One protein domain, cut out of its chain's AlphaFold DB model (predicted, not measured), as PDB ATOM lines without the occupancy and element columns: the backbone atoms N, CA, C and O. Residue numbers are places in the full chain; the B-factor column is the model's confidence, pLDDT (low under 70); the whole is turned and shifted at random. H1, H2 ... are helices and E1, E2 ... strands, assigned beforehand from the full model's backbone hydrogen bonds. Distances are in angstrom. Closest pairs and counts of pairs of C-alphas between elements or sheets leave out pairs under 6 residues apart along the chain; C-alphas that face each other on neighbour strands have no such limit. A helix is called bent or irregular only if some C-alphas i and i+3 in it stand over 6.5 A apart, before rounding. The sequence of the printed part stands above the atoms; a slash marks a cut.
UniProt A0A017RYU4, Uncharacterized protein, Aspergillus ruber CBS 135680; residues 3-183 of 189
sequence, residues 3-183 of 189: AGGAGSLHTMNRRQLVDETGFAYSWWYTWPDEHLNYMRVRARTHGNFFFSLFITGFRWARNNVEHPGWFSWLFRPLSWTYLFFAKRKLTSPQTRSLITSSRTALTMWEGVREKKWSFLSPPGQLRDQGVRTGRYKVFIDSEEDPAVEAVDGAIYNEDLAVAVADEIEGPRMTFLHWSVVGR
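What this domain is: This is residues 3 to 183 of the 189 residues of an uncharacterized protein of Aspergillus ruber CBS 135680 (UniProt A0A017RYU4). The domain is an elongated body of two lobes: one holds H1 to H4, with H2 and H3 as a helical hairpin and H4 crossing H3; the other is a small two-stranded ribbon, E1 and E2, with H6 and H7 near it amid long loops. H5 follows H4 nearly end to end and leads along one side of the second lobe. The printed part has 181 residues with seven named helices and two named strands, in the order H1 H2 H3 H4 H5 E1 H6 H7 E2; the sheet order is E1 - E2, antiparallel, and the class is mostly helix. It is compact by its radius of gyration of the C-alphas, 18.2 A, with spans of 61 by 36 by 30 A.

Where its parts are: Residues 3 to 22 hold no named element. H1 is residues 23 to 30, beginning at C-alpha 23 (104.006, 184.538, 209.056). H2 is residues 33 to 45, 18.2 A long, and H3 is residues 49 to 66, 26.0 A. H4, residues 72 to 90, is 24.7 A long, with a kink of 29 degrees near residue 79; it is irregular, C-alphas 74 and 77 being 7.1 A apart. H5, residues 93 to 110, is 24.5 A long, with a kink of 37 degrees near residue 100; it is only just irregular, C-alphas 95 and 98 being 6.7 A apart. E1 is residues 137 to 140, H6 residues 146 to 152, and H7 residues 157 to 169, 18.3 A. E2, residues 177 to 181, ends at C-alpha 181 (107.755, 183.304, 187.758).

How they stand to each other: H2 and H3 touch as a hairpin at a shallow tilt of 16 degrees, opposite ways, closest at the C-alphas of Arg 40 and Ser 52, 4.6 A. H3 touches H4 with residues 58 to 65 alone, at a steep tilt of 51 degrees; the closest C-alphas, of Ala 61 and Ser 79, are 4.4 A apart. H4 touches H1 with residues 86 to 90 alone, closest at Tyr 25 and Leu 90, C-alphas 5.6 A apart. H4 and H5 are close but not clearly touching. E1 and E2 are antiparallel, with N 139 and O 179 at 2.9 A and N 179 and O 139 at 2.8 A, within hydrogen-bond range. The closest C-alphas of H6 and E2, of Ala 150 and Val 181, are 6.3 A apart; those of H7 and E2, of Leu 160 and Val 180, are 7.4 A apart. Every O i to N i+4 pair is within hydrogen-bond range in H1, H2, H3 and H7; the figures are 13 of 15 in H4, 11 of 14 in H5 and 2 of 3 in H6.

The domain as a whole: The two C-alphas farthest apart, of Trp 70 and Glu 114, are 64.4 A apart. The printed part has no cut. The link from H5 to E1, 26 residues, is long; in it residues 119 to 120 pair with residues 177 to 178 of E2, parallel. The mean pLDDT of the printed part is 78.0; residues under 70 include 3 to 21 and 141 to 153.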
ATOM      1  N   ALA A   3     119.912 175.925 195.129       57.91
ATOM      2  CA  ALA A   3     118.493 176.184 195.328       57.91
ATOM      3  C   ALA A   3     118.176 176.211 196.831       57.91
ATOM      4  O   ALA A   3     118.631 175.335 197.570       57.91
ATOM      5  N   GLY A   4     117.433 177.219 197.281       55.81
ATOM      6  CA  GLY A   4     116.918 177.339 198.644       55.81
ATOM      7  C   GLY A   4     115.402 177.245 198.695       55.81
ATOM      8  O   GLY A   4     114.750 177.286 197.662       55.81
ATOM      9  N   GLY A   5     114.843 177.078 199.896       51.88
ATOM     10  CA  GLY A   5     113.398 177.025 200.139       51.88
ATOM     11  C   GLY A   5     112.759 178.408 200.333       51.88
ATOM     12  O   GLY A   5     113.457 179.398 200.522       51.88
ATOM     13  N   ALA A   6     111.421 178.464 200.359       52.53
ATOM     14  CA  ALA A   6     110.594 179.685 200.362       52.53
ATOM     15  C   ALA A   6     110.838 180.667 201.534       52.53
ATOM     16  O   ALA A   6     110.271 181.752 201.570       52.53
ATOM     17  N   GLY A   7     111.680 180.299 202.502       49.44
ATOM     18  CA  GLY A   7     112.068 181.151 203.627       49.44
ATOM     19  C   GLY A   7     113.188 182.146 203.359       49.44
ATOM     20  O   GLY A   7     113.612 182.814 204.294       49.44
ATOM     21  N   SER A   8     113.696 182.219 202.129       49.12
ATOM     22  CA  SER A   8     114.781 183.127 201.740       49.12
ATOM     23  C   SER A   8     114.308 184.472 201.176       49.12
ATOM     24  O   SER A   8     115.138 185.279 200.772       49.12
ATOM     25  N   LEU A   9     112.997 184.717 201.122       56.75
ATOM     26  CA  LEU A   9     112.435 185.944 200.560       56.75
ATOM     27  C   LEU A   9     112.697 187.145 201.490       56.75
ATOM     28  O   LEU A   9     112.328 187.143 202.672       56.75
ATOM     29  N   HIS A  10     113.371 188.157 200.942       51.03
ATOM     30  CA  HIS A  10     113.679 189.425 201.599       51.03
ATOM     31  C   HIS A  10     112.509 190.403 201.434       51.03
ATOM     32  O   HIS A  10     112.031 190.606 200.326       51.03
ATOM     33  N   THR A  11     112.071 191.041 202.521       48.34
ATOM     34  CA  THR A  11     111.100 192.149 202.492       48.34
ATOM     35  C   THR A  11     111.823 193.500 202.624       48.34
ATOM     36  O   THR A  11     112.971 193.545 203.080       48.34
ATOM     37  N   MET A  12     111.120 194.593 202.279       39.41
ATOM     38  CA  MET A  12     111.507 196.018 202.091       39.41
ATOM     39  C   MET A  12     112.411 196.706 203.154       39.41
ATOM     40  O   MET A  12     112.610 197.909 203.120       39.41
ATOM     41  N   ASN A  13     112.976 195.995 204.130       50.56
ATOM     42  CA  ASN A  13     113.857 196.547 205.170       50.56
ATOM     43  C   ASN A  13     114.988 195.585 205.592       50.56
ATOM     44  O   ASN A  13     115.427 195.613 206.743       50.56
ATOM     45  N   ARG A  14     115.410 194.658 204.715       52.81
ATOM     46  CA  ARG A  14     116.272 193.500 205.067       52.81
ATOM     47  C   ARG A  14     115.695 192.601 206.170       52.81
ATOM     48  O   ARG A  14     116.391 191.729 206.690       52.81
ATOM     49  N   ARG A  15     114.424 192.793 206.528       56.28
ATOM     50  CA  ARG A  15     113.668 191.849 207.346       56.28
ATOM     51  C   ARG A  15     113.252 190.708 206.444       56.28
ATOM     52  O   ARG A  15     112.808 190.936 205.325       56.28
ATOM     53  N   GLN A  16     113.451 189.490 206.913       63.66
ATOM     54  CA  GLN A  16     112.999 188.324 206.178       63.66
ATOM     55  C   GLN A  16     111.556 188.048 206.563       63.66
ATOM     56  O   GLN A  16     111.199 188.196 207.732       63.66
ATOM     57  N   LEU A  17     110.740 187.598 205.611       64.00
ATOM     58  CA  LEU A  17     109.317 187.338 205.854       64.00
ATOM     59  C   LEU A  17     109.078 186.395 207.051       64.00
ATOM     60  O   LEU A  17     108.107 186.521 207.790       64.00
ATOM     61  N   VAL A  18     110.021 185.485 207.305       66.62
ATOM     62  CA  VAL A  18     109.987 184.531 208.425       66.62
ATOM     63  C   VAL A  18     110.042 185.177 209.815       66.62
ATOM     64  O   VAL A  18     109.703 184.509 210.802       66.62
ATOM     65  N   ASP A  19     110.497 186.430 209.903       68.44
ATOM     66  CA  ASP A  19     110.603 187.203 211.145       68.44
ATOM     67  C   ASP A  19     109.253 187.775 211.598       68.44
ATOM     68  O   ASP A  19     109.099 188.138 212.767       68.44
ATOM     69  N   GLU A  20     108.247 187.800 210.720       69.81
ATOM     70  CA  GLU A  20     106.909 188.260 211.074       69.81
ATOM     71  C   GLU A  20     106.200 187.258 211.996       69.81
ATOM     72  O   GLU A  20     106.131 186.043 211.755       69.81
ATOM     73  N   THR A  21     105.652 187.766 213.103       66.38
ATOM     74  CA  THR A  21     104.931 186.939 214.067       66.38
ATOM     75  C   THR A  21     103.663 186.384 213.429       66.38
ATOM     76  O   THR A  21     102.729 187.096 213.081       66.38
ATOM     77  N   GLY A  22     103.623 185.060 213.280       71.00
ATOM     78  CA  GLY A  22     102.498 184.395 212.633       71.00
ATOM     79  C   GLY A  22     102.582 184.325 211.110       71.00
ATOM     80  O   GLY A  22     101.597 183.877 210.533       71.00
ATOM     81  N   PHE A  23     103.734 184.652 210.499       73.56
ATOM     82  CA  PHE A  23     104.006 184.538 209.056       73.56
ATOM     83  C   PHE A  23     103.358 183.300 208.418       73.56
ATOM     84  O   PHE A  23     102.532 183.404 207.522       73.56
ATOM     85  N   ALA A  24     103.650 182.106 208.939       76.75
ATOM     86  CA  ALA A  24     103.119 180.875 208.362       76.75
ATOM     87  C   ALA A  24     101.580 180.821 208.372       76.75
ATOM     88  O   ALA A  24     100.984 180.320 207.431       76.75
ATOM     89  N   TYR A  25     100.916 181.332 209.411       82.94
ATOM     90  CA  TYR A  25      99.452 181.333 209.451       82.94
ATOM     91  C   TYR A  25      98.848 182.454 208.605       82.94
ATOM     92  O   TYR A  25      97.865 182.202 207.914       82.94
ATOM     93  N   SER A  26      99.407 183.669 208.656       80.69
ATOM     94  CA  SER A  26      98.898 184.800 207.872       80.69
ATOM     95  C   SER A  26      98.932 184.478 206.385       80.69
ATOM     96  O   SER A  26      97.912 184.620 205.725       80.69
ATOM     97  N   TRP A  27     100.041 183.922 205.900       75.06
ATOM     98  CA  TRP A  27     100.204 183.516 204.507       75.06
ATOM     99  C   TRP A  27      99.254 182.399 204.085       75.06
ATOM    100  O   TRP A  27      98.591 182.498 203.057       75.06
ATOM    101  N   TRP A  28      99.104 181.363 204.913       80.94
ATOM    102  CA  TRP A  28      98.110 180.318 204.652       80.94
ATOM    103  C   TRP A  28      96.686 180.868 204.579       80.94
ATOM    104  O   TRP A  28      95.873 180.373 203.803       80.94
ATOM    105  N   TYR A  29      96.383 181.877 205.397       83.81
ATOM    106  CA  TYR A  29      95.069 182.495 205.448       83.81
ATOM    107  C   TYR A  29      94.816 183.435 204.262       83.81
ATOM    108  O   TYR A  29      93.700 183.448 203.751       83.81
ATOM    109  N   THR A  30      95.823 184.176 203.793       81.56
ATOM    110  CA  THR A  30      95.699 185.128 202.675       81.56
ATOM    111  C   THR A  30      95.833 184.488 201.296       81.56
ATOM    112  O   THR A  30      95.433 185.100 200.310       81.56
ATOM    113  N   TRP A  31      96.368 183.268 201.194       79.06
ATOM    114  CA  TRP A  31      96.552 182.617 199.899       79.06
ATOM    115  C   TRP A  31      95.241 182.383 199.137       79.06
ATOM    116  O   TRP A  31      94.255 181.929 199.723       79.06
ATOM    117  N   PRO A  32      95.237 182.589 197.812       79.94
ATOM    118  CA  PRO A  32      94.080 182.307 196.972       79.94
ATOM    119  C   PRO A  32      93.736 180.808 196.996       79.94
ATOM    120  O   PRO A  32      94.589 179.940 197.237       79.94
ATOM    121  N   ASP A  33      92.471 180.487 196.738       82.44
ATOM    122  CA  ASP A  33      91.978 179.106 196.731       82.44
ATOM    123  C   ASP A  33      92.686 178.241 195.676       82.44
ATOM    124  O   ASP A  33      92.872 177.036 195.877       82.44
ATOM    125  N   GLU A  34      93.133 178.854 194.583       79.56
ATOM    126  CA  GLU A  34      93.917 178.259 193.505       79.56
ATOM    127  C   GLU A  34      95.259 177.732 194.020       79.56
ATOM    128  O   GLU A  34      95.641 176.598 193.708       79.56
ATOM    129  N   HIS A  35      95.947 178.514 194.856       78.50
ATOM    130  CA  HIS A  35      97.227 178.135 195.451       78.50
ATOM    131  C   HIS A  35      97.047 176.987 196.452       78.50
ATOM    132  O   HIS A  35      97.762 175.983 196.393       78.50
ATOM    133  N   LEU A  36      96.032 177.070 197.319       83.75
ATOM    134  CA  LEU A  36      95.700 175.979 198.242       83.75
ATOM    135  C   LEU A  36      95.313 174.703 197.483       83.75
ATOM    136  O   LEU A  36      95.715 173.598 197.853       83.75
ATOM    137  N   ASN A  37      94.570 174.824 196.382       85.12
ATOM    138  CA  ASN A  37      94.217 173.680 195.552       85.12
ATOM    139  C   ASN A  37      95.451 173.054 194.887       85.12
ATOM    140  O   ASN A  37      95.579 171.828 194.877       85.12
ATOM    141  N   TYR A  38      96.379 173.876 194.393       80.81
ATOM    142  CA  TYR A  38      97.671 173.418 193.890       80.81
ATOM    143  C   TYR A  38      98.438 172.624 194.960       80.81
ATOM    144  O   TYR A  38      98.799 171.469 194.715       80.81
ATOM    145  N   MET A  39      98.598 173.173 196.169       83.38
ATOM    146  CA  MET A  39      99.266 172.477 197.275       83.38
ATOM    147  C   MET A  39      98.570 171.161 197.630       83.38
ATOM    148  O   MET A  39      99.234 170.162 197.902       83.38
ATOM    149  N   ARG A  40      97.232 171.132 197.601       88.38
ATOM    150  CA  ARG A  40      96.433 169.932 197.877       88.38
ATOM    151  C   ARG A  40      96.694 168.834 196.851       88.38
ATOM    152  O   ARG A  40      96.876 167.681 197.240       88.38
ATOM    153  N   VAL A  41      96.672 169.177 195.562       85.12
ATOM    154  CA  VAL A  41      96.938 168.226 194.472       85.12
ATOM    155  C   VAL A  41      98.365 167.709 194.584       85.12
ATOM    156  O   VAL A  41      98.562 166.500 194.634       85.12
ATOM    157  N   ARG A  42      99.338 168.609 194.753       83.12
ATOM    158  CA  ARG A  42     100.749 168.257 194.933       83.12
ATOM    159  C   ARG A  42     100.959 167.323 196.125       83.12
ATOM    160  O   ARG A  42     101.623 166.300 196.000       83.12
ATOM    161  N   ALA A  43     100.331 167.616 197.264       85.75
ATOM    162  CA  ALA A  43     100.379 166.758 198.444       85.75
ATOM    163  C   ALA A  43      99.885 165.336 198.143       85.75
ATOM    164  O   ALA A  43     100.541 164.376 198.536       85.75
ATOM    165  N   ARG A  44      98.770 165.189 197.413       85.44
ATOM    166  CA  ARG A  44      98.259 163.869 197.010       85.44
ATOM    167  C   ARG A  44      99.191 163.148 196.047       85.44
ATOM    168  O   ARG A  44      99.447 161.968 196.259       85.44
ATOM    169  N   THR A  45      99.706 163.842 195.035       84.31
ATOM    170  CA  THR A  45     100.621 163.259 194.044       84.31
ATOM    171  C   THR A  45     101.906 162.744 194.696       84.31
ATOM    172  O   THR A  45     102.414 161.698 194.310       84.31
ATOM    173  N   HIS A  46     102.389 163.413 195.747       83.81
ATOM    174  CA  HIS A  46     103.543 162.973 196.538       83.81
ATOM    175  C   HIS A  46     103.183 162.047 197.722       83.81
ATOM    176  O   HIS A  46     103.991 161.868 198.631       83.81
ATOM    177  N   GLY A  47     101.976 161.466 197.753       87.44
ATOM    178  CA  GLY A  47     101.566 160.478 198.761       87.44
ATOM    179  C   GLY A  47     101.229 161.041 200.151       87.44
ATOM    180  O   GLY A  47     100.941 160.284 201.075       87.44
ATOM    181  N   ASN A  48     101.211 162.364 200.327       89.50
ATOM    182  CA  ASN A  48     100.911 163.013 201.600       89.50
ATOM    183  C   ASN A  48      99.404 163.286 201.764       89.50
ATOM    184  O   ASN A  48      98.908 164.412 201.631       89.50
ATOM    185  N   PHE A  49      98.662 162.221 202.070       88.69
ATOM    186  CA  PHE A  49      97.209 162.270 202.244       88.69
ATOM    187  C   PHE A  49      96.770 163.193 203.391       88.69
ATOM    188  O   PHE A  49      95.858 164.005 203.220       88.69
ATOM    189  N   PHE A  50      97.436 163.113 204.547       87.31
ATOM    190  CA  PHE A  50      97.076 163.909 205.724       87.31
ATOM    191  C   PHE A  50      97.223 165.408 205.474       87.31
ATOM    192  O   PHE A  50      96.361 166.189 205.878       87.31
ATOM    193  N   PHE A  51      98.268 165.814 204.753       86.75
ATOM    194  CA  PHE A  51      98.450 167.212 204.384       86.75
ATOM    195  C   PHE A  51      97.386 167.683 203.380       86.75
ATOM    196  O   PHE A  51      96.838 168.773 203.530       86.75
ATOM    197  N   SER A  52      96.988 166.835 202.423       89.44
ATOM    198  CA  SER A  52      95.851 167.128 201.536       89.44
ATOM    199  C   SER A  52      94.531 167.312 202.301       89.44
ATOM    200  O   SER A  52      93.737 168.195 201.951       89.44
ATOM    201  N   LEU A  53      94.286 166.500 203.334       90.62
ATOM    202  CA  LEU A  53      93.094 166.614 204.173       90.62
ATOM    203  C   LEU A  53      93.127 167.900 205.009       90.62
ATOM    204  O   LEU A  53      92.122 168.604 205.072       90.62
ATOM    205  N   PHE A  54      94.291 168.241 205.570       90.56
ATOM    206  CA  PHE A  54      94.507 169.502 206.279       90.56
ATOM    207  C   PHE A  54      94.183 170.712 205.397       90.56
ATOM    208  O   PHE A  54      93.383 171.552 205.789       90.56
ATOM    209  N   ILE A  55      94.715 170.770 204.172       90.00
ATOM    210  CA  ILE A  55      94.446 171.882 203.246       90.00
ATOM    211  C   ILE A  55      92.949 171.988 202.921       90.00
ATOM    212  O   ILE A  55      92.383 173.080 202.889       90.00
ATOM    213  N   THR A  56      92.285 170.847 202.716       91.38
ATOM    214  CA  THR A  56      90.843 170.812 202.431       91.38
ATOM    215  C   THR A  56      90.025 171.338 203.615       91.38
ATOM    216  O   THR A  56      89.121 172.150 203.418       91.38
ATOM    217  N   GLY A  57      90.363 170.913 204.836       90.25
ATOM    218  CA  GLY A  57      89.719 171.376 206.066       90.25
ATOM    219  C   GLY A  57      89.978 172.855 206.348       90.25
ATOM    220  O   GLY A  57      89.047 173.578 206.692       90.25
ATOM    221  N   PHE A  58      91.206 173.326 206.123       91.25
ATOM    222  CA  PHE A  58      91.578 174.733 206.269       91.25
ATOM    223  C   PHE A  58      90.760 175.627 205.341       91.25
ATOM    224  O   PHE A  58      90.164 176.601 205.797       91.25
ATOM    225  N   ARG A  59      90.645 175.248 204.063       91.81
ATOM    226  CA  ARG A  59      89.833 175.983 203.089       91.81
ATOM    227  C   ARG A  59      88.353 175.992 203.464       91.81
ATOM    228  O   ARG A  59      87.720 177.040 203.418       91.81
ATOM    229  N   TRP A  60      87.804 174.845 203.875       90.94
ATOM    230  CA  TRP A  60      86.421 174.768 204.353       90.94
ATOM    231  C   TRP A  60      86.189 175.688 205.559       90.94
ATOM    232  O   TRP A  60      85.227 176.456 205.561       90.94
ATOM    233  N   ALA A  61      87.080 175.655 206.554       89.19
ATOM    234  CA  ALA A  61      86.954 176.464 207.761       89.19
ATOM    235  C   ALA A  61      87.079 177.965 207.460       89.19
ATOM    236  O   ALA A  61      86.280 178.747 207.970       89.19
ATOM    237  N   ARG A  62      88.018 178.364 206.588       90.75
ATOM    238  CA  ARG A  62      88.151 179.750 206.110       90.75
ATOM    239  C   ARG A  62      86.884 180.220 205.394       90.75
ATOM    240  O   ARG A  62      86.304 181.226 205.791       90.75
ATOM    241  N   ASN A  63      86.400 179.451 204.418       88.38
ATOM    242  CA  ASN A  63      85.213 179.802 203.638       88.38
ATOM    243  C   ASN A  63      83.956 179.964 204.514       88.38
ATOM    244  O   ASN A  63      83.178 180.886 204.310       88.38
ATOM    245  N   ASN A  64      83.774 179.120 205.540       86.81
ATOM    246  CA  ASN A  64      82.653 179.253 206.486       86.81
ATOM    247  C   ASN A  64      82.738 180.509 207.373       86.81
ATOM    248  O   ASN A  64      81.720 180.966 207.901       86.81
ATOM    249  N   VAL A  65      83.942 181.044 207.590       85.62
ATOM    250  CA  VAL A  65      84.152 182.266 208.373       85.62
ATOM    251  C   VAL A  65      83.939 183.511 207.510       85.62
ATOM    252  O   VAL A  65      83.236 184.419 207.962       85.62
ATOM    253  N   GLU A  66      84.486 183.526 206.292       85.88
ATOM    254  CA  GLU A  66      84.485 184.679 205.372       85.88
ATOM    255  C   GLU A  66      83.192 184.826 204.563       85.88
ATOM    256  O   GLU A  66      82.722 185.943 204.353       85.88
ATOM    257  N   HIS A  67      82.576 183.712 204.162       83.19
ATOM    258  CA  HIS A  67      81.370 183.689 203.335       83.19
ATOM    259  C   HIS A  67      80.215 182.990 204.069       83.19
ATOM    260  O   HIS A  67      79.878 181.839 203.772       83.19
ATOM    261  N   PRO A  68      79.584 183.654 205.058       76.38
ATOM    262  CA  PRO A  68      78.512 183.050 205.832       76.38
ATOM    263  C   PRO A  68      77.239 182.889 204.984       76.38
ATOM    264  O   PRO A  68      76.514 183.843 204.730       76.38
ATOM    265  N   GLY A  69      76.929 181.655 204.590       77.38
ATOM    266  CA  GLY A  69      75.598 181.246 204.135       77.38
ATOM    267  C   GLY A  69      74.601 181.007 205.283       77.38
ATOM    268  O   GLY A  69      74.949 181.087 206.465       77.38
ATOM    269  N   TRP A  70      73.370 180.627 204.929       73.94
ATOM    270  CA  TRP A  70      72.237 180.413 205.850       73.94
ATOM    271  C   TRP A  70      72.542 179.462 207.028       73.94
ATOM    272  O   TRP A  70      72.128 179.714 208.157       73.94
ATOM    273  N   PHE A  71      73.296 178.379 206.802       77.81
ATOM    274  CA  PHE A  71      73.586 177.349 207.820       77.81
ATOM    275  C   PHE A  71      74.929 177.530 208.548       77.81
ATOM    276  O   PHE A  71      75.294 176.725 209.403       77.81
ATOM    277  N   SER A  72      75.675 178.592 208.243       72.38
ATOM    278  CA  SER A  72      77.063 178.763 208.710       72.38
ATOM    279  C   SER A  72      77.170 178.982 210.213       72.38
ATOM    280  O   SER A  72      78.203 178.695 210.809       72.38
ATOM    281  N   TRP A  73      76.105 179.470 210.852       75.25
ATOM    282  CA  TRP A  73      76.084 179.710 212.294       75.25
ATOM    283  C   TRP A  73      76.290 178.421 213.112       75.25
ATOM    284  O   TRP A  73      76.946 178.474 214.150       75.25
ATOM    285  N   LEU A  74      75.832 177.264 212.607       80.81
ATOM    286  CA  LEU A  74      76.031 175.950 213.236       80.81
ATOM    287  C   LEU A  74      77.484 175.464 213.125       80.81
ATOM    288  O   LEU A  74      78.026 174.877 214.058       80.81
ATOM    289  N   PHE A  75      78.135 175.728 211.990       84.44
ATOM    290  CA  PHE A  75      79.491 175.247 211.701       84.44
ATOM    291  C   PHE A  75      80.592 176.243 212.074       84.44
ATOM    292  O   PHE A  75      81.770 175.883 212.115       84.44
ATOM    293  N   ARG A  76      80.237 177.486 212.397       83.38
ATOM    294  CA  ARG A  76      81.160 178.523 212.861       83.38
ATOM    295  C   ARG A  76      81.983 178.129 214.087       83.38
ATOM    296  O   ARG A  76      83.201 178.246 213.988       83.38
ATOM    297  N   PRO A  77      81.418 177.632 215.204       87.19
ATOM    298  CA  PRO A  77      82.241 177.236 216.350       87.19
ATOM    299  C   PRO A  77      83.261 176.142 215.984       87.19
ATOM    300  O   PRO A  77      84.415 176.196 216.409       87.19
ATOM    301  N   LEU A  78      82.879 175.199 215.116       87.62
ATOM    302  CA  LEU A  78      83.773 174.160 214.586       87.62
ATOM    303  C   LEU A  78      84.859 174.737 213.663       87.62
ATOM    304  O   LEU A  78      86.023 174.356 213.747       87.62
ATOM    305  N   SER A  79      84.505 175.696 212.811       88.38
ATOM    306  CA  SER A  79      85.448 176.360 211.902       88.38
ATOM    307  C   SER A  79      86.466 177.204 212.672       88.38
ATOM    308  O   SER A  79      87.665 177.127 212.415       88.38
ATOM    309  N   TRP A  80      86.010 177.955 213.677       90.06
ATOM    310  CA  TRP A  80      86.864 178.755 214.556       90.06
ATOM    311  C   TRP A  80      87.822 177.893 215.371       90.06
ATOM    312  O   TRP A  80      89.012 178.195 215.444       90.06
ATOM    313  N   THR A  81      87.331 176.797 215.952       89.81
ATOM    314  CA  THR A  81      88.191 175.849 216.675       89.81
ATOM    315  C   THR A  81      89.215 175.208 215.743       89.81
ATOM    316  O   THR A  81      90.396 175.164 216.089       89.81
ATOM    317  N   TYR A  82      88.817 174.801 214.534       92.00
ATOM    318  CA  TYR A  82      89.746 174.287 213.528       92.00
ATOM    319  C   TYR A  82      90.841 175.303 213.177       92.00
ATOM    320  O   TYR A  82      92.027 174.979 213.260       92.00
ATOM    321  N   LEU A  83      90.471 176.545 212.838       90.88
ATOM    322  CA  LEU A  83      91.424 177.610 212.505       90.88
ATOM    323  C   LEU A  83      92.337 177.955 213.684       90.88
ATOM    324  O   LEU A  83      93.526 178.197 213.491       90.88
ATOM    325  N   PHE A  84      91.826 177.907 214.916       90.25
ATOM    326  CA  PHE A  84      92.631 178.087 216.120       90.25
ATOM    327  C   PHE A  84      93.703 176.996 216.266       90.25
ATOM    328  O   PHE A  84      94.874 177.299 216.515       90.25
ATOM    329  N   PHE A  85      93.339 175.725 216.067       90.19
ATOM    330  CA  PHE A  85      94.308 174.627 216.079       90.19
ATOM    331  C   PHE A  85      95.301 174.722 214.917       90.19
ATOM    332  O   PHE A  85      96.504 174.538 215.131       90.19
ATOM    333  N   ALA A  86      94.828 175.065 213.717       88.38
ATOM    334  CA  ALA A  86      95.673 175.292 212.551       88.38
ATOM    335  C   ALA A  86      96.690 176.410 212.817       88.38
ATOM    336  O   ALA A  86      97.882 176.208 212.594       88.38
ATOM    337  N   LYS A  87      96.254 177.534 213.402       89.06
ATOM    338  CA  LYS A  87      97.128 178.632 213.832       89.06
ATOM    339  C   LYS A  87      98.198 178.137 214.790       89.06
ATOM    340  O   LYS A  87      99.373 178.299 214.491       89.06
ATOM    341  N   ARG A  88      97.828 177.448 215.878       88.31
ATOM    342  CA  ARG A  88      98.802 176.911 216.851       88.31
ATOM    343  C   ARG A  88      99.841 175.986 216.213       88.31
ATOM    344  O   ARG A  88     101.004 176.018 216.611       88.31
ATOM    345  N   LYS A  89      99.439 175.154 215.247       86.19
ATOM    346  CA  LYS A  89     100.348 174.241 214.537       86.19
ATOM    347  C   LYS A  89     101.255 174.977 213.551       86.19
ATOM    348  O   LYS A  89     102.459 174.721 213.548       86.19
ATOM    349  N   LEU A  90     100.713 175.902 212.762       82.50
ATOM    350  CA  LEU A  90     101.469 176.683 211.777       82.50
ATOM    351  C   LEU A  90     102.441 177.668 212.439       82.50
ATOM    352  O   LEU A  90     103.534 177.885 211.927       82.50
ATOM    353  N   THR A  91     102.110 178.198 213.618       82.75
ATOM    354  CA  THR A  91     103.014 179.066 214.390       82.75
ATOM    355  C   THR A  91     104.006 178.304 215.267       82.75
ATOM    356  O   THR A  91     104.824 178.937 215.936       82.75
ATOM    357  N   SER A  92     103.945 176.969 215.309       82.81
ATOM    358  CA  SER A  92     104.863 176.184 216.138       82.81
ATOM    359  C   SER A  92     106.311 176.283 215.625       82.81
ATOM    360  O   SER A  92     106.527 176.342 214.408       82.81
ATOM    361  N   PRO A  93     107.321 176.286 216.517       78.75
ATOM    362  CA  PRO A  93     108.727 176.354 216.117       78.75
ATOM    363  C   PRO A  93     109.134 175.242 215.142       78.75
ATOM    364  O   PRO A  93     109.898 175.482 214.212       78.75
ATOM    365  N   GLN A  94     108.578 174.040 215.310       78.19
ATOM    366  CA  GLN A  94     108.858 172.886 214.459       78.19
ATOM    367  C   GLN A  94     108.387 173.124 213.021       78.19
ATOM    368  O   GLN A  94     109.131 172.858 212.084       78.19
ATOM    369  N   THR A  95     107.196 173.688 212.825       73.75
ATOM    370  CA  THR A  95     106.688 174.010 211.479       73.75
ATOM    371  C   THR A  95     107.470 175.155 210.837       73.75
ATOM    372  O   THR A  95     107.710 175.145 209.632       73.75
ATOM    373  N   ARG A  96     107.932 176.120 211.641       72.69
ATOM    374  CA  ARG A  96     108.785 177.220 211.166       72.69
ATOM    375  C   ARG A  96     110.199 176.763 210.803       72.69
ATOM    376  O   ARG A  96     110.848 177.452 210.020       72.69
ATOM    377  N   SER A  97     110.646 175.613 211.316       74.06
ATOM    378  CA  SER A  97     112.029 175.141 211.185       74.06
ATOM    379  C   SER A  97     112.497 175.062 209.728       74.06
ATOM    380  O   SER A  97     113.537 175.625 209.408       74.06
ATOM    381  N   LEU A  98     111.695 174.494 208.821       71.44
ATOM    382  CA  LEU A  98     112.028 174.372 207.394       71.44
ATOM    383  C   LEU A  98     112.278 175.735 206.726       71.44
ATOM    384  O   LEU A  98     113.224 175.914 205.953       71.44
ATOM    385  N   ILE A  99     111.430 176.711 207.049       69.75
ATOM    386  CA  ILE A  99     111.495 178.062 206.491       69.75
ATOM    387  C   ILE A  99     112.715 178.788 207.073       69.75
ATOM    388  O   ILE A  99     113.509 179.364 206.333       69.75
ATOM    389  N   THR A 100     112.953 178.657 208.381       72.69
ATOM    390  CA  THR A 100     114.152 179.211 209.028       72.69
ATOM    391  C   THR A 100     115.450 178.549 208.563       72.69
ATOM    392  O   THR A 100     116.455 179.233 208.422       72.69
ATOM    393  N   SER A 101     115.447 177.251 208.246       74.25
ATOM    394  CA  SER A 101     116.618 176.559 207.696       74.25
ATOM    395  C   SER A 101     116.957 177.051 206.291       74.25
ATOM    396  O   SER A 101     118.133 177.164 205.951       74.25
ATOM    397  N   SER A 102     115.945 177.402 205.491       72.81
ATOM    398  CA  SER A 102     116.144 178.001 204.165       72.81
ATOM    399  C   SER A 102     116.807 179.381 204.262       72.81
ATOM    400  O   SER A 102     117.737 179.661 203.509       72.81
ATOM    401  N   ARG A 103     116.408 180.194 205.253       75.31
ATOM    402  CA  ARG A 103     117.125 181.422 205.640       75.31
ATOM    403  C   ARG A 103     118.576 181.134 205.994       75.31
ATOM    404  O   ARG A 103     119.473 181.781 205.468       75.31
ATOM    405  N   THR A 104     118.803 180.194 206.914       76.69
ATOM    406  CA  THR A 104     120.151 179.897 207.411       76.69
ATOM    407  C   THR A 104     121.067 179.504 206.259       76.69
ATOM    408  O   THR A 104     122.208 179.956 206.212       76.69
ATOM    409  N   ALA A 105     120.549 178.736 205.297       78.25
ATOM    410  CA  ALA A 105     121.277 178.397 204.088       78.25
ATOM    411  C   ALA A 105     121.682 179.646 203.290       78.25
ATOM    412  O   ALA A 105     122.853 179.749 202.944       78.25
ATOM    413  N   LEU A 106     120.775 180.598 203.029       76.94
ATOM    414  CA  LEU A 106     121.113 181.832 202.304       76.94
ATOM    415  C   LEU A 106     122.183 182.652 203.043       76.94
ATOM    416  O   LEU A 106     123.208 182.987 202.453       76.94
ATOM    417  N   THR A 107     122.006 182.889 204.345       78.81
ATOM    418  CA  THR A 107     122.952 183.675 205.157       78.81
ATOM    419  C   THR A 107     124.355 183.061 205.188       78.81
ATOM    420  O   THR A 107     125.349 183.782 205.191       78.81
ATOM    421  N   MET A 108     124.472 181.727 205.154       81.88
ATOM    422  CA  MET A 108     125.776 181.059 205.048       81.88
ATOM    423  C   MET A 108     126.506 181.372 203.730       81.88
ATOM    424  O   MET A 108     127.734 181.339 203.706       81.88
ATOM    425  N   TRP A 109     125.786 181.681 202.645       80.31
ATOM    426  CA  TRP A 109     126.377 182.008 201.340       80.31
ATOM    427  C   TRP A 109     126.713 183.488 201.176       80.31
ATOM    428  O   TRP A 109     127.704 183.800 200.517       80.31
ATOM    429  N   GLU A 110     125.974 184.394 201.818       80.06
ATOM    430  CA  GLU A 110     126.161 185.848 201.689       80.06
ATOM    431  C   GLU A 110     127.600 186.317 201.980       80.06
ATOM    432  O   GLU A 110     128.062 187.279 201.363       80.06
ATOM    433  N   GLY A 111     128.331 185.622 202.859       78.81
ATOM    434  CA  GLY A 111     129.733 185.909 203.194       78.81
ATOM    435  C   GLY A 111     130.782 185.223 202.307       78.81
ATOM    436  O   GLY A 111     131.956 185.584 202.352       78.81
ATOM    437  N   VAL A 112     130.395 184.250 201.479       84.38
ATOM    438  CA  VAL A 112     131.339 183.497 200.639       84.38
ATOM    439  C   VAL A 112     131.681 184.311 199.392       84.38
ATOM    440  O   VAL A 112     130.802 184.646 198.594       84.38
ATOM    441  N   ARG A 113     132.971 184.618 199.211       83.12
ATOM    442  CA  ARG A 113     133.509 185.322 198.028       83.12
ATOM    443  C   ARG A 113     134.490 184.483 197.208       83.12
ATOM    444  O   ARG A 113     134.685 184.751 196.030       83.12
ATOM    445  N   GLU A 114     135.047 183.430 197.801       86.50
ATOM    446  CA  GLU A 114     136.050 182.555 197.174       86.50
ATOM    447  C   GLU A 114     135.482 181.664 196.059       86.50
ATOM    448  O   GLU A 114     136.219 181.165 195.211       86.50
ATOM    449  N   LYS A 115     134.163 181.440 196.051       84.75
ATOM    450  CA  LYS A 115     133.472 180.621 195.051       84.75
ATOM    451  C   LYS A 115     132.261 181.366 194.527       84.75
ATOM    452  O   LYS A 115     131.414 181.772 195.316       84.75
ATOM    453  N   LYS A 116     132.153 181.476 193.202       86.00
ATOM    454  CA  LYS A 116     130.955 181.999 192.540       86.00
ATOM    455  C   LYS A 116     129.754 181.129 192.911       86.00
ATOM    456  O   LYS A 116     129.784 179.909 192.736       86.00
ATOM    457  N   TRP A 117     128.705 181.753 193.427       86.62
ATOM    458  CA  TRP A 117     127.444 181.094 193.746       86.62
ATOM    459  C   TRP A 117     126.277 181.921 193.213       86.62
ATOM    460  O   TRP A 117     126.425 183.109 192.983       86.62
ATOM    461  N   SER A 118     125.134 181.281 193.014       87.50
ATOM    462  CA  SER A 118     123.839 181.929 192.792       87.50
ATOM    463  C   SER A 118     122.813 181.154 193.610       87.50
ATOM    464  O   SER A 118     122.975 179.934 193.781       87.50
ATOM    465  N   PHE A 119     121.823 181.848 194.170       84.94
ATOM    466  CA  PHE A 119     120.833 181.248 195.059       84.94
ATOM    467  C   PHE A 119     119.426 181.406 194.480       84.94
ATOM    468  O   PHE A 119     118.874 182.498 194.485       84.94
ATOM    469  N   LEU A 120     118.849 180.306 194.004       84.50
ATOM    470  CA  LEU A 120     117.493 180.255 193.466       84.50
ATOM    471  C   LEU A 120     116.502 179.873 194.571       84.50
ATOM    472  O   LEU A 120     116.558 178.760 195.094       84.50
ATOM    473  N   SER A 121     115.593 180.773 194.923       75.94
ATOM    474  CA  SER A 121     114.434 180.458 195.766       75.94
ATOM    475  C   SER A 121     113.358 179.717 194.971       75.94
ATOM    476  O   SER A 121     113.308 179.835 193.743       75.94
ATOM    477  N   PRO A 122     112.475 178.947 195.629       68.38
ATOM    478  CA  PRO A 122     111.426 178.249 194.923       68.38
ATOM    479  C   PRO A 122     110.393 179.273 194.446       68.38
ATOM    480  O   PRO A 122     110.042 180.183 195.203       68.38
ATOM    481  N   PRO A 123     109.849 179.092 193.239       73.81
ATOM    482  CA  PRO A 123     108.708 179.870 192.781       73.81
ATOM    483  C   PRO A 123     107.501 179.625 193.698       73.81
ATOM    484  O   PRO A 123     107.333 178.524 194.233       73.81
ATOM    485  N   GLY A 124     106.617 180.620 193.837       68.44
ATOM    486  CA  GLY A 124     105.415 180.493 194.670       68.44
ATOM    487  C   GLY A 124     104.518 179.318 194.251       68.44
ATOM    488  O   GLY A 124     103.968 178.623 195.101       68.44
ATOM    489  N   GLN A 125     104.430 179.019 192.952       73.50
ATOM    490  CA  GLN A 125     103.748 177.830 192.436       73.50
ATOM    491  C   GLN A 125     104.613 177.108 191.396       73.50
ATOM    492  O   GLN A 125     104.816 177.612 190.293       73.50
ATOM    493  N   LEU A 126     105.065 175.893 191.720       76.62
ATOM    494  CA  LEU A 126     105.806 175.018 190.810       76.62
ATOM    495  C   LEU A 126     104.880 173.934 190.248       76.62
ATOM    496  O   LEU A 126     104.376 173.104 190.994       76.62
ATOM    497  N   ARG A 127     104.626 173.903 188.946       75.88
ATOM    498  CA  ARG A 127     103.739 172.904 188.330       75.88
ATOM    499  C   ARG A 127     104.560 171.747 187.769       75.88
ATOM    500  O   ARG A 127     105.505 171.968 187.020       75.88
ATOM    501  N   ASP A 128     104.182 170.520 188.138       68.44
ATOM    502  CA  ASP A 128     105.013 169.339 187.871       68.44
ATOM    503  C   ASP A 128     105.085 168.933 186.392       68.44
ATOM    504  O   ASP A 128     106.070 168.320 185.991       68.44
ATOM    505  N   GLN A 129     104.053 169.256 185.604       67.69
ATOM    506  CA  GLN A 129     103.960 168.922 184.182       67.69
ATOM    507  C   GLN A 129     103.348 170.087 183.410       67.69
ATOM    508  O   GLN A 129     102.272 170.577 183.781       67.69
ATOM    509  N   GLY A 130     103.999 170.497 182.324       69.56
ATOM    510  CA  GLY A 130     103.461 171.519 181.440       69.56
ATOM    511  C   GLY A 130     104.191 171.701 180.127       69.56
ATOM    512  O   GLY A 130     104.965 170.861 179.682       69.56
ATOM    513  N   VAL A 131     103.879 172.818 179.474       73.75
ATOM    514  CA  VAL A 131     104.491 173.193 178.203       73.75
ATOM    515  C   VAL A 131     105.743 173.999 178.502       73.75
ATOM    516  O   VAL A 131     105.664 175.025 179.172       73.75
ATOM    517  N   ARG A 132     106.882 173.560 177.960       79.69
ATOM    518  CA  ARG A 132     108.102 174.368 177.907       79.69
ATOM    519  C   ARG A 132     107.855 175.566 176.990       79.69
ATOM    520  O   ARG A 132     107.833 175.409 175.770       79.69
ATOM    521  N   THR A 133     107.671 176.745 177.566       81.12
ATOM    522  CA  THR A 133     107.504 177.992 176.811       81.12
ATOM    523  C   THR A 133     108.835 178.701 176.569       81.12
ATOM    524  O   THR A 133     108.951 179.487 175.629       81.12
ATOM    525  N   GLY A 134     109.839 178.439 177.415       81.12
ATOM    526  CA  GLY A 134     111.101 179.178 177.456       81.12
ATOM    527  C   GLY A 134     110.943 180.627 177.925       81.12
ATOM    528  O   GLY A 134     111.884 181.406 177.806       81.12
ATOM    529  N   ARG A 135     109.764 181.015 178.429       82.75
ATOM    530  CA  ARG A 135     109.461 182.380 178.870       82.75
ATOM    531  C   ARG A 135     109.273 182.406 180.377       82.75
ATOM    532  O   ARG A 135     108.395 181.741 180.921       82.75
ATOM    533  N   TYR A 136     110.072 183.223 181.046       86.25
ATOM    534  CA  TYR A 136     110.007 183.414 182.488       86.25
ATOM    535  C   TYR A 136     110.425 184.842 182.842       86.25
ATOM    536  O   TYR A 136     111.202 185.481 182.131       86.25
ATOM    537  N   LYS A 137     109.891 185.348 183.950       85.56
ATOM    538  CA  LYS A 137     110.285 186.611 184.571       85.56
ATOM    539  C   LYS A 137     111.206 186.298 185.745       85.56
ATOM    540  O   LYS A 137     110.904 185.420 186.550       85.56
ATOM    541  N   VAL A 138     112.331 187.001 185.819       85.06
ATOM    542  CA  VAL A 138     113.321 186.861 186.894       85.06
ATOM    543  C   VAL A 138     113.106 187.959 187.925       85.06
ATOM    544  O   VAL A 138     112.892 189.113 187.563       85.06
ATOM    545  N   PHE A 139     113.232 187.597 189.196       79.50
ATOM    546  CA  PHE A 139     113.224 188.512 190.331       79.50
ATOM    547  C   PHE A 139     114.569 188.384 191.026       79.50
ATOM    548  O   PHE A 139     114.912 187.293 191.469       79.50
ATOM    549  N   ILE A 140     115.335 189.468 191.099       78.75
ATOM    550  CA  ILE A 140     116.673 189.496 191.708       78.75
ATOM    551  C   ILE A 140     116.596 190.415 192.909       78.75
ATOM    552  O   ILE A 140     116.236 191.574 192.724       78.75
ATOM    553  N   ASP A 141     116.894 189.898 194.105       66.31
ATOM    554  CA  ASP A 141     116.866 190.662 195.367       66.31
ATOM    555  C   ASP A 141     115.652 191.617 195.486       66.31
ATOM    556  O   ASP A 141     115.743 192.715 196.030       66.31
ATOM    557  N   SER A 142     114.522 191.203 194.903       55.50
ATOM    558  CA  SER A 142     113.374 192.059 194.613       55.50
ATOM    559  C   SER A 142     112.566 192.334 195.875       55.50
ATOM    560  O   SER A 142     112.274 191.410 196.631       55.50
ATOM    561  N   GLU A 143     112.162 193.595 196.061       51.00
ATOM    562  CA  GLU A 143     111.174 193.999 197.072       51.00
ATOM    563  C   GLU A 143     109.755 193.532 196.711       51.00
ATOM    564  O   GLU A 143     108.926 193.330 197.598       51.00
ATOM    565  N   GLU A 144     109.480 193.343 195.414       52.38
ATOM    566  CA  GLU A 144     108.264 192.697 194.926       52.38
ATOM    567  C   GLU A 144     108.385 191.199 195.185       52.38
ATOM    568  O   GLU A 144     109.267 190.532 194.632       52.38
ATOM    569  N   ASP A 145     107.515 190.689 196.055       55.53
ATOM    570  CA  ASP A 145     107.496 189.282 196.420       55.53
ATOM    571  C   ASP A 145     107.071 188.444 195.199       55.53
ATOM    572  O   ASP A 145     105.924 188.559 194.745       55.53
ATOM    573  N   PRO A 146     107.941 187.556 194.680       55.12
ATOM    574  CA  PRO A 146     107.585 186.637 193.610       55.12
ATOM    575  C   PRO A 146     106.366 185.790 193.971       55.12
ATOM    576  O   PRO A 146     105.689 185.327 193.070       55.12
ATOM    577  N   ALA A 147     106.062 185.574 195.258       54.47
ATOM    578  CA  ALA A 147     104.868 184.874 195.716       54.47
ATOM    579  C   ALA A 147     103.574 185.666 195.475       54.47
ATOM    580  O   ALA A 147     102.542 185.037 195.249       54.47
ATOM    581  N   VAL A 148     103.619 187.005 195.489       57.78
ATOM    582  CA  VAL A 148     102.468 187.865 195.160       57.78
ATOM    583  C   VAL A 148     102.195 187.809 193.664       57.78
ATOM    584  O   VAL A 148     101.064 187.552 193.269       57.78
ATOM    585  N   GLU A 149     103.226 187.932 192.824       58.75
ATOM    586  CA  GLU A 149     103.048 187.729 191.381       58.75
ATOM    587  C   GLU A 149     102.777 186.253 191.053       58.75
ATOM    588  O   GLU A 149     102.091 185.964 190.081       58.75
ATOM    589  N   ALA A 150     103.214 185.310 191.899       52.53
ATOM    590  CA  ALA A 150     102.958 183.881 191.726       52.53
ATOM    591  C   ALA A 150     101.602 183.376 192.231       52.53
ATOM    592  O   ALA A 150     101.269 182.196 192.057       52.53
ATOM    593  N   VAL A 151     100.797 184.250 192.838       51.97
ATOM    594  CA  VAL A 151      99.355 184.014 192.964       51.97
ATOM    595  C   VAL A 151      98.748 183.882 191.564       51.97
ATOM    596  O   VAL A 151      98.051 182.897 191.316       51.97
ATOM    597  N   ASP A 152      99.136 184.774 190.648       52.56
ATOM    598  CA  ASP A 152      98.696 184.791 189.245       52.56
ATOM    599  C   ASP A 152      99.691 184.102 188.282       52.56
ATOM    600  O   ASP A 152      99.337 183.724 187.163       52.56
ATOM    601  N   GLY A 153     100.940 183.899 188.713       59.28
ATOM    602  CA  GLY A 153     102.048 183.359 187.924       59.28
ATOM    603  C   GLY A 153     102.643 182.070 188.503       59.28
ATOM    604  O   GLY A 153     103.432 182.052 189.439       59.28
ATOM    605  N   ALA A 154     102.323 180.928 187.920       70.19
ATOM    606  CA  ALA A 154     103.038 179.691 188.230       70.19
ATOM    607  C   ALA A 154     104.208 179.487 187.256       70.19
ATOM    608  O   ALA A 154     104.255 180.100 186.196       70.19
ATOM    609  N   ILE A 155     105.146 178.600 187.572       79.50
ATOM    610  CA  ILE A 155     106.155 178.149 186.606       79.50
ATOM    611  C   ILE A 155     106.099 176.633 186.476       79.50
ATOM    612  O   ILE A 155     105.902 175.916 187.459       79.50
ATOM    613  N   TYR A 156     106.239 176.143 185.251       84.19
ATOM    614  CA  TYR A 156     106.403 174.721 184.991       84.19
ATOM    615  C   TYR A 156     107.836 174.274 185.298       84.19
ATOM    616  O   TYR A 156     108.776 175.059 185.155       84.19
ATOM    617  N   ASN A 157     108.016 173.013 185.698       84.06
ATOM    618  CA  ASN A 157     109.343 172.426 185.918       84.06
ATOM    619  C   ASN A 157     110.267 172.613 184.705       84.06
ATOM    620  O   ASN A 157     111.459 172.860 184.863       84.06
ATOM    621  N   GLU A 158     109.708 172.522 183.501       86.06
ATOM    622  CA  GLU A 158     110.421 172.656 182.239       86.06
ATOM    623  C   GLU A 158     110.974 174.074 182.040       86.06
ATOM    624  O   GLU A 158     112.130 174.229 181.656       86.06
ATOM    625  N   ASP A 159     110.190 175.112 182.348       87.50
ATOM    626  CA  ASP A 159     110.631 176.510 182.229       87.50
ATOM    627  C   ASP A 159     111.571 176.914 183.371       87.50
ATOM    628  O   ASP A 159     112.515 177.674 183.155       87.50
ATOM    629  N   LEU A 160     111.386 176.343 184.566       87.69
ATOM    630  CA  LEU A 160     112.355 176.471 185.653       87.69
ATOM    631  C   LEU A 160     113.712 175.870 185.254       87.69
ATOM    632  O   LEU A 160     114.751 176.471 185.519       87.69
ATOM    633  N   ALA A 161     113.710 174.708 184.595       88.25
ATOM    634  CA  ALA A 161     114.928 174.073 184.104       88.25
ATOM    635  C   ALA A 161     115.625 174.918 183.026       88.25
ATOM    636  O   ALA A 161     116.852 175.007 183.040       88.25
ATOM    637  N   VAL A 162     114.867 175.581 182.142       89.81
ATOM    638  CA  VAL A 162     115.427 176.553 181.185       89.81
ATOM    639  C   VAL A 162     116.080 177.719 181.923       89.81
ATOM    640  O   VAL A 162     117.238 178.016 181.662       89.81
ATOM    641  N   ALA A 163     115.404 178.320 182.905       89.88
ATOM    642  CA  ALA A 163     115.975 179.432 183.668       89.88
ATOM    643  C   ALA A 163     117.273 179.051 184.404       89.88
ATOM    644  O   ALA A 163     118.214 179.840 184.476       89.88
ATOM    645  N   VAL A 164     117.329 177.829 184.942       89.69
ATOM    646  CA  VAL A 164     118.531 177.251 185.561       89.69
ATOM    647  C   VAL A 164     119.651 177.079 184.532       89.69
ATOM    648  O   VAL A 164     120.793 177.434 184.823       89.69
ATOM    649  N   ALA A 165     119.344 176.538 183.349       91.19
ATOM    650  CA  ALA A 165     120.318 176.349 182.276       91.19
ATOM    651  C   ALA A 165     120.890 177.692 181.797       91.19
ATOM    652  O   ALA A 165     122.109 177.842 181.750       91.19
ATOM    653  N   ASP A 166     120.032 178.690 181.578       91.50
ATOM    654  CA  ASP A 166     120.429 180.031 181.144       91.50
ATOM    655  C   ASP A 166     121.388 180.706 182.144       91.50
ATOM    656  O   ASP A 166     122.339 181.370 181.737       91.50
ATOM    657  N   GLU A 167     121.192 180.517 183.455       90.94
ATOM    658  CA  GLU A 167     122.110 181.038 184.482       90.94
ATOM    659  C   GLU A 167     123.422 180.237 184.579       90.94
ATOM    660  O   GLU A 167     124.453 180.781 184.971       90.94
ATOM    661  N   ILE A 168     123.424 178.947 184.236       90.06
ATOM    662  CA  ILE A 168     124.654 178.139 184.209       90.06
ATOM    663  C   ILE A 168     125.505 178.490 182.982       90.06
ATOM    664  O   ILE A 168     126.724 178.614 183.105       90.06
ATOM    665  N   GLU A 169     124.873 178.647 181.819       91.50
ATOM    666  CA  GLU A 169     125.538 178.943 180.546       91.50
ATOM    667  C   GLU A 169     125.964 180.417 180.445       91.50
ATOM    668  O   GLU A 169     127.054 180.719 179.957       91.50
ATOM    669  N   GLY A 170     125.134 181.333 180.950       90.88
ATOM    670  CA  GLY A 170     125.366 182.776 180.948       90.88
ATOM    671  C   GLY A 170     125.151 183.389 182.333       90.88
ATOM    672  O   GLY A 170     124.144 184.071 182.531       90.88
ATOM    673  N   PRO A 171     126.080 183.188 183.290       87.94
ATOM    674  CA  PRO A 171     125.887 183.582 184.682       87.94
ATOM    675  C   PRO A 171     125.731 185.095 184.832       87.94
ATOM    676  O   PRO A 171     126.684 185.858 184.655       87.94
ATOM    677  N   ARG A 172     124.523 185.520 185.203       88.31
ATOM    678  CA  ARG A 172     124.143 186.917 185.457       88.31
ATOM    679  C   ARG A 172     123.832 187.174 186.930       88.31
ATOM    680  O   ARG A 172     123.832 188.328 187.344       88.31
ATOM    681  N   MET A 173     123.609 186.128 187.727       88.00
ATOM    682  CA  MET A 173     123.104 186.214 189.107       88.00
ATOM    683  C   MET A 173     124.155 185.751 190.124       88.00
ATOM    684  O   MET A 173     123.860 185.143 191.155       88.00
ATOM    685  N   THR A 174     125.425 186.034 189.826       88.06
ATOM    686  CA  THR A 174     126.542 185.657 190.696       88.06
ATOM    687  C   THR A 174     126.536 186.500 191.971       88.06
ATOM    688  O   THR A 174     126.560 187.722 191.909       88.06
ATOM    689  N   PHE A 175     126.576 185.825 193.120       85.56
ATOM    690  CA  PHE A 175     126.456 186.363 194.477       85.56
ATOM    691  C   PHE A 175     125.087 186.963 194.811       85.56
ATOM    692  O   PHE A 175     124.978 187.696 195.791       85.56
ATOM    693  N   LEU A 176     124.060 186.638 194.021       83.31
ATOM    694  CA  LEU A 176     122.712 187.174 194.184       83.31
ATOM    695  C   LEU A 176     121.712 186.070 194.530       83.31
ATOM    696  O   LEU A 176     121.868 184.898 194.149       83.31
ATOM    697  N   HIS A 177     120.667 186.472 195.252       82.56
ATOM    698  CA  HIS A 177     119.465 185.680 195.427       82.56
ATOM    699  C   HIS A 177     118.461 186.045 194.330       82.56
ATOM    700  O   HIS A 177     118.241 187.213 194.006       82.56
ATOM    701  N   TRP A 178     117.824 185.031 193.757       83.12
ATOM    702  CA  TRP A 178     116.833 185.230 192.717       83.12
ATOM    703  C   TRP A 178     115.690 184.225 192.797       83.12
ATOM    704  O   TRP A 178     115.769 183.187 193.455       83.12
ATOM    705  N   SER A 179     114.594 184.563 192.135       83.50
ATOM    706  CA  SER A 179     113.436 183.708 191.918       83.50
ATOM    707  C   SER A 179     112.948 183.864 190.486       83.50
ATOM    708  O   SER A 179     113.372 184.772 189.763       83.50
ATOM    709  N   VAL A 180     112.029 182.995 190.083       84.44
ATOM    710  CA  VAL A 180     111.384 183.071 188.775       84.44
ATOM    711  C   VAL A 180     109.897 182.846 188.869       84.44
ATOM    712  O   VAL A 180     109.415 182.055 189.675       84.44
ATOM    713  N   VAL A 181     109.180 183.514 187.981       82.81
ATOM    714  CA  VAL A 181     107.755 183.304 187.758       82.81
ATOM    715  C   VAL A 181     107.543 183.077 186.266       82.81
ATOM    716  O   VAL A 181     108.170 183.730 185.434       82.81
ATOM    717  N   GLY A 182     106.693 182.119 185.918       79.31
ATOM    718  CA  GLY A 182     106.257 181.881 184.546       79.31
ATOM    719  C   GLY A 182     104.796 182.283 184.360       79.31
ATOM    720  O   GLY A 182     104.170 182.875 185.240       79.31
ATOM    721  N   ARG A 183     104.220 181.901 183.220       75.00
ATOM    722  CA  ARG A 183     102.762 181.816 183.074       75.00
ATOM    723  C   ARG A 183     102.374 180.394 182.722       75.00
ATOM    724  O   ARG A 183     103.020 179.744 181.905       75.00
TER     725      ARG A 183